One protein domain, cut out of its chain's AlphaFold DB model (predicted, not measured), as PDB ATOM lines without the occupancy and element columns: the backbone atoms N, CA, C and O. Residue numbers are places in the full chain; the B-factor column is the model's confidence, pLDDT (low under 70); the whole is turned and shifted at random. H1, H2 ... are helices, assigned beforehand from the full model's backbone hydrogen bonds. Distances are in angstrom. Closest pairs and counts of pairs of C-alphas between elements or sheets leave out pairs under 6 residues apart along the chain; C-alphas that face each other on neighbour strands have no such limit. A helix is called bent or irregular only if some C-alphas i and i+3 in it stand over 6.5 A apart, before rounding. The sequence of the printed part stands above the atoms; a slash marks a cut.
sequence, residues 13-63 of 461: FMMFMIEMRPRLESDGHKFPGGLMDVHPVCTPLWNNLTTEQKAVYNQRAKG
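AT A GLANCE: This is residues 13 to 63 of the 461 residues of an uncharacterized protein of Daphnia pulex (UniProt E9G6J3). The longest helix, H1, is the middle piece: H2 crosses it about perpendicular, and H3 is set across its first end, where residues 13 to 16 touch H3. The corner from H2 to H3, residues 48 to 53, sticks out. The 51 printed residues, with three named helices in the order H1, H2, H3 and no named strand, are all helix in class and compact, with a radius of gyration of the C-alphas of 11.2 A and spans of 29 by 22 by 17 A.

IN THESE COORDINATES: H1, residues 13 to 26, is 20.1 A long from C-alpha 13 at (374.294, 131.457, 279.766). H2 is residues 35 to 47, 17.3 A. H3, residues 51 to 62, 16.1 A, ends at C-alpha 62 (385.243, 132.959, 275.678). H1 and H2 are only just irregular: C-alphas 19 and 22 are 6.7 A apart, C-alphas 41 and 44 6.6 A.

HOW THE PARTS SIT: H1 and H2 touch, about perpendicular at 76 degrees; their closest C-alphas, of Met 17 and Cys 42, are 6.4 A apart. H1, with residues 13 to 16 alone, touches H3 at 77 degrees, about perpendicular; the closest C-alphas are Met 15 and Tyr 57, 6.2 A. H2 and H3 are close but not clearly touching, the closest C-alphas being Trp 46 and Lys 54, 7.8 A; they run opposite ways at 36 degrees, only just a steep tilt. O i to N i+4 pairs within hydrogen-bond range number 8 of 10 in H1, 5 of 9 in H2 and 7 of 8 in H3.

THE WHOLE: The farthest C-alphas, of Pro 32 and Glu 52, are 31.6 A apart. The printed part has no cut; the link H1 to H2 is short, H2 to H3 tight. Mean pLDDT of the printed part is 81.2, with residue 63 under 70.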
ATOM      1  N   PHE A  13     375.747 131.340 279.636       85.06
ATOM      2  CA  PHE A  13     374.294 131.457 279.766       85.06
ATOM      3  C   PHE A  13     373.705 132.637 278.973       85.06
ATOM      4  O   PHE A  13     372.630 132.522 278.394       85.06
ATOM      5  N   MET A  14     374.422 133.760 278.869       82.06
ATOM      6  CA  MET A  14     373.987 134.903 278.061       82.06
ATOM      7  C   MET A  14     373.970 134.558 276.568       82.06
ATOM      8  O   MET A  14     373.018 134.912 275.879       82.06
ATOM      9  N   MET A  15     374.969 133.815 276.080       82.44
ATOM     10  CA  MET A  15     375.000 133.335 274.690       82.44
ATOM     11  C   MET A  15     373.856 132.357 274.405       82.44
ATOM     12  O   MET A  15     373.254 132.410 273.337       82.44
ATOM     13  N   PHE A  16     373.516 131.510 275.379       86.50
ATOM     14  CA  PHE A  16     372.360 130.623 275.287       86.50
ATOM     15  C   PHE A  16     371.034 131.385 275.229       86.50
ATOM     16  O   PHE A  16     370.204 131.088 274.377       86.50
ATOM     17  N   MET A  17     370.843 132.407 276.069       86.69
ATOM     18  CA  MET A  17     369.637 133.242 276.016       86.69
ATOM     19  C   MET A  17     369.498 133.971 274.673       86.69
ATOM     20  O   MET A  17     368.391 134.073 274.153       86.69
ATOM     21  N   ILE A  18     370.610 134.447 274.097       83.69
ATOM     22  CA  ILE A  18     370.623 135.081 272.771       83.69
ATOM     23  C   ILE A  18     370.197 134.089 271.680       83.69
ATOM     24  O   ILE A  18     369.414 134.461 270.811       83.69
ATOM     25  N   GLU A  19     370.660 132.835 271.734       85.06
ATOM     26  CA  GLU A  19     370.266 131.796 270.768       85.06
ATOM     27  C   GLU A  19     368.805 131.344 270.947       85.06
ATOM     28  O   GLU A  19     368.104 131.103 269.966       85.06
ATOM     29  N   MET A  20     368.329 131.232 272.189       82.50
ATOM     30  CA  MET A  20     366.990 130.714 272.489       82.50
ATOM     31  C   MET A  20     365.873 131.730 272.276       82.50
ATOM     32  O   MET A  20     364.754 131.338 271.955       82.50
ATOM     33  N   ARG A  21     366.160 133.026 272.422       83.94
ATOM     34  CA  ARG A  21     365.175 134.094 272.234       83.94
ATOM     35  C   ARG A  21     364.396 133.996 270.908       83.94
ATOM     36  O   ARG A  21     363.173 133.942 270.991       83.94
ATOM     37  N   PRO A  22     365.026 133.926 269.717       83.06
ATOM     38  CA  PRO A  22     364.283 133.845 268.455       83.06
ATOM     39  C   PRO A  22     363.451 132.561 268.326       83.06
ATOM     40  O   PRO A  22     362.394 132.579 267.699       83.06
ATOM     41  N   ARG A  23     363.884 131.451 268.944       84.50
ATOM     42  CA  ARG A  23     363.106 130.200 268.969       84.50
ATOM     43  C   ARG A  23     361.841 130.362 269.810       84.50
ATOM     44  O   ARG A  23     360.755 130.081 269.328       84.50
ATOM     45  N   LEU A  24     361.975 130.924 271.010       83.56
ATOM     46  CA  LEU A  24     360.843 131.185 271.903       83.56
ATOM     47  C   LEU A  24     359.878 132.242 271.335       83.56
ATOM     48  O   LEU A  24     358.672 132.136 271.531       83.56
ATOM     49  N   GLU A  25     360.388 133.244 270.611       85.19
ATOM     50  CA  GLU A  25     359.554 134.213 269.884       85.19
ATOM     51  C   GLU A  25     358.787 133.550 268.725       85.19
ATOM     52  O   GLU A  25     357.626 133.889 268.492       85.19
ATOM     53  N   SER A  26     359.388 132.559 268.055       82.31
ATOM     54  CA  SER A  26     358.721 131.752 267.018       82.31
ATOM     55  C   SER A  26     357.638 130.835 267.599       82.31
ATOM     56  O   SER A  26     356.596 130.652 266.975       82.31
ATOM     57  N   ASP A  27     357.840 130.343 268.824       81.31
ATOM     58  CA  ASP A  27     356.852 129.567 269.588       81.31
ATOM     59  C   ASP A  27     355.732 130.451 270.192       81.31
ATOM     60  O   ASP A  27     354.839 129.961 270.885       81.31
ATOM     61  N   GLY A  28     355.748 131.762 269.918       78.31
ATOM     62  CA  GLY A  28     354.684 132.707 270.269       78.31
ATOM     63  C   GLY A  28     354.895 133.478 271.576       78.31
ATOM     64  O   GLY A  28     354.006 134.231 271.990       78.31
ATOM     65  N   HIS A  29     356.047 133.343 272.234       81.25
ATOM     66  CA  HIS A  29     356.373 134.136 273.421       81.25
ATOM     67  C   HIS A  29     356.804 135.561 273.052       81.25
ATOM     68  O   HIS A  29     357.484 135.793 272.057       81.25
ATOM     69  N   LYS A  30     356.420 136.548 273.868       79.50
ATOM     70  CA  LYS A  30     356.802 137.955 273.677       79.50
ATOM     71  C   LYS A  30     357.613 138.436 274.872       79.50
ATOM     72  O   LYS A  30     357.167 138.296 276.006       79.50
ATOM     73  N   PHE A  31     358.766 139.046 274.603       82.06
ATOM     74  CA  PHE A  31     359.709 139.527 275.619       82.06
ATOM     75  C   PHE A  31     359.894 141.055 275.520       82.06
ATOM     76  O   PHE A  31     360.900 141.522 274.977       82.06
ATOM     77  N   PRO A  32     358.917 141.861 275.977       75.31
ATOM     78  CA  PRO A  32     358.956 143.322 275.856       75.31
ATOM     79  C   PRO A  32     360.095 143.979 276.659       75.31
ATOM     80  O   PRO A  32     360.620 145.007 276.240       75.31
ATOM     81  N   GLY A  33     360.530 143.374 277.767       73.75
ATOM     82  CA  GLY A  33     361.685 143.764 278.585       73.75
ATOM     83  C   GLY A  33     363.028 143.201 278.097       73.75
ATOM     84  O   GLY A  33     364.050 143.322 278.779       73.75
ATOM     85  N   GLY A  34     363.059 142.583 276.912       78.69
ATOM     86  CA  GLY A  34     364.275 142.057 276.297       78.69
ATOM     87  C   GLY A  34     364.848 140.848 277.042       78.69
ATOM     88  O   GLY A  34     364.123 139.947 277.450       78.69
ATOM     89  N   LEU A  35     366.174 140.799 277.208       76.62
ATOM     90  CA  LEU A  35     366.866 139.610 277.733       76.62
ATOM     91  C   LEU A  35     366.531 139.296 279.207       76.62
ATOM     92  O   LEU A  35     366.751 138.174 279.653       76.62
ATOM     93  N   MET A  36     365.979 140.263 279.950       77.00
ATOM     94  CA  MET A  36     365.549 140.074 281.342       77.00
ATOM     95  C   MET A  36     364.291 139.202 281.439       77.00
ATOM     96  O   MET A  36     364.202 138.370 282.338       77.00
ATOM     97  N   ASP A  37     363.376 139.317 280.475       81.88
ATOM     98  CA  ASP A  37     362.142 138.518 280.427       81.88
ATOM     99  C   ASP A  37     362.407 137.098 279.902       81.88
ATOM    100  O   ASP A  37     361.703 136.149 280.239       81.88
ATOM    101  N   VAL A  38     363.470 136.937 279.106       82.31
ATOM    102  CA  VAL A  38     363.945 135.640 278.600       82.31
ATOM    103  C   VAL A  38     364.616 134.822 279.712       82.31
ATOM    104  O   VAL A  38     364.560 133.591 279.709       82.31
ATOM    105  N   HIS A  39     365.229 135.492 280.692       85.12
ATOM    106  CA  HIS A  39     365.961 134.863 281.791       85.12
ATOM    107  C   HIS A  39     365.153 133.794 282.558       85.12
ATOM    108  O   HIS A  39     365.642 132.663 282.659       85.12
ATOM    109  N   PRO A  40     363.946 134.066 283.099       83.25
ATOM    110  CA  PRO A  40     363.184 133.070 283.860       83.25
ATOM    111  C   PRO A  40     362.757 131.857 283.021       83.25
ATOM    112  O   PRO A  40     362.728 130.751 283.552       83.25
ATOM    113  N   VAL A  41     362.502 132.031 281.720       83.50
ATOM    114  CA  VAL A  41     362.106 130.941 280.808       83.50
ATOM    115  C   VAL A  41     363.304 130.064 280.435       83.50
ATOM    116  O   VAL A  41     363.218 128.837 280.417       83.50
ATOM    117  N   CYS A  42     364.461 130.682 280.200       84.31
ATOM    118  CA  CYS A  42     365.681 129.977 279.813       84.31
ATOM    119  C   CYS A  42     366.435 129.352 280.995       84.31
ATOM    120  O   CYS A  42     367.235 128.446 280.780       84.31
ATOM    121  N   THR A  43     366.195 129.792 282.233       85.75
ATOM    122  CA  THR A  43     366.839 129.236 283.440       85.75
ATOM    123  C   THR A  43     366.583 127.728 283.626       85.75
ATOM    124  O   THR A  43     367.560 126.983 283.746       85.75
ATOM    125  N   PRO A  44     365.331 127.220 283.619       86.62
ATOM    126  CA  PRO A  44     365.078 125.783 283.749       86.62
ATOM    127  C   PRO A  44     365.617 124.988 282.553       86.62
ATOM    128  O   PRO A  44     366.210 123.927 282.737       86.62
ATOM    129  N   LEU A  45     365.498 125.532 281.337       84.81
ATOM    130  CA  LEU A  45     366.013 124.904 280.116       84.81
ATOM    131  C   LEU A  45     367.537 124.768 280.146       84.81
ATOM    132  O   LEU A  45     368.074 123.726 279.791       84.81
ATOM    133  N   TRP A  46     368.233 125.795 280.632       85.12
ATOM    134  CA  TRP A  46     369.676 125.759 280.817       85.12
ATOM    135  C   TRP A  46     370.089 124.756 281.884       85.12
ATOM    136  O   TRP A  46     371.059 124.029 281.694       85.12
ATOM    137  N   ASN A  47     369.361 124.671 282.998       86.44
ATOM    138  CA  ASN A  47     369.685 123.722 284.059       86.44
ATOM    139  C   ASN A  47     369.587 122.269 283.582       86.44
ATOM    140  O   ASN A  47     370.467 121.485 283.937       86.44
ATOM    141  N   ASN A  48     368.634 121.969 282.695       87.94
ATOM    142  CA  ASN A  48     368.445 120.650 282.085       87.94
ATOM    143  C   ASN A  48     369.524 120.260 281.056       87.94
ATOM    144  O   ASN A  48     369.604 119.091 280.681       87.94
ATOM    145  N   LEU A  49     370.365 121.196 280.598       86.50
ATOM    146  CA  LEU A  49     371.464 120.879 279.679       86.50
ATOM    147  C   LEU A  49     372.605 120.143 280.389       86.50
ATOM    148  O   LEU A  49     372.978 120.466 281.527       86.50
ATOM    149  N   THR A  50     373.232 119.217 279.666       87.25
ATOM    150  CA  THR A  50     374.415 118.499 280.147       87.25
ATOM    151  C   THR A  50     375.631 119.424 280.237       87.25
ATOM    152  O   THR A  50     375.703 120.489 279.613       87.25
ATOM    153  N   THR A  51     376.627 119.019 281.026       80.31
ATOM    154  CA  THR A  51     377.871 119.782 281.210       80.31
ATOM    155  C   THR A  51     378.614 120.006 279.886       80.31
ATOM    156  O   THR A  51     379.176 121.079 279.674       80.31
ATOM    157  N   GLU A  52     378.551 119.042 278.964       78.94
ATOM    158  CA  GLU A  52     379.144 119.132 277.624       78.94
ATOM    159  C   GLU A  52     378.437 120.176 276.750       78.94
ATOM    160  O   GLU A  52     379.086 121.014 276.125       78.94
ATOM    161  N   GLN A  53     377.102 120.212 276.776       79.38
ATOM    162  CA  GLN A  53     376.314 121.208 276.042       79.38
ATOM    163  C   GLN A  53     376.550 122.622 276.588       79.38
ATOM    164  O   GLN A  53     376.739 123.567 275.821       79.38
ATOM    165  N   LYS A  54     376.633 122.776 277.916       83.81
ATOM    166  CA  LYS A  54     376.993 124.049 278.565       83.81
ATOM    167  C   LYS A  54     378.413 124.498 278.198       83.81
ATOM    168  O   LYS A  54     378.664 125.700 278.079       83.81
ATOM    169  N   ALA A  55     379.345 123.562 277.988       78.00
ATOM    170  CA  ALA A  55     380.721 123.871 277.605       78.00
ATOM    171  C   ALA A  55     380.810 124.555 276.231       78.00
ATOM    172  O   ALA A  55     381.594 125.493 276.092       78.00
ATOM    173  N   VAL A  56     379.962 124.182 275.265       80.81
ATOM    174  CA  VAL A  56     379.894 124.822 273.934       80.81
ATOM    175  C   VAL A  56     379.560 126.312 274.050       80.81
ATOM    176  O   VAL A  56     380.250 127.162 273.485       80.81
ATOM    177  N   TYR A  57     378.548 126.663 274.846       81.81
ATOM    178  CA  TYR A  57     378.161 128.061 275.061       81.81
ATOM    179  C   TYR A  57     379.201 128.840 275.872       81.81
ATOM    180  O   TYR A  57     379.475 130.004 275.581       81.81
ATOM    181  N   ASN A  58     379.834 128.197 276.857       81.00
ATOM    182  CA  ASN A  58     380.938 128.788 277.614       81.00
ATOM    183  C   ASN A  58     382.180 129.030 276.741       81.00
ATOM    184  O   ASN A  58     382.890 130.012 276.953       81.00
ATOM    185  N   GLN A  59     382.450 128.170 275.755       73.81
ATOM    186  CA  GLN A  59     383.507 128.385 274.765       73.81
ATOM    187  C   GLN A  59     383.153 129.531 273.812       73.81
ATOM    188  O   GLN A  59     383.987 130.407 273.606       73.81
ATOM    189  N   ARG A  60     381.906 129.607 273.323       72.62
ATOM    190  CA  ARG A  60     381.422 130.748 272.519       72.62
ATOM    191  C   ARG A  60     381.505 132.078 273.273       72.62
ATOM    192  O   ARG A  60     381.866 133.085 272.688       72.62
ATOM    193  N   ALA A  61     381.241 132.076 274.578       72.56
ATOM    194  CA  ALA A  61     381.386 133.257 275.430       72.56
ATOM    195  C   ALA A  61     382.854 133.659 275.688       72.56
ATOM    196  O   ALA A  61     383.144 134.826 275.953       72.56
ATOM    197  N   LYS A  62     383.793 132.705 275.607       71.31
ATOM    198  CA  LYS A  62     385.243 132.959 275.678       71.31
ATOM    199  C   LYS A  62     385.826 133.396 274.326       71.31
ATOM    200  O   LYS A  62     386.819 134.122 274.309       71.31
ATOM    201  N   GLY A  63     385.220 132.974 273.217       56.91
ATOM    202  CA  GLY A  63     385.645 133.245 271.845       56.91
ATOM    203  C   GLY A  63     385.201 134.606 271.309       56.91
ATOM    204  O   GLY A  63     384.440 134.652 270.355       56.91
TER     205      GLY A  63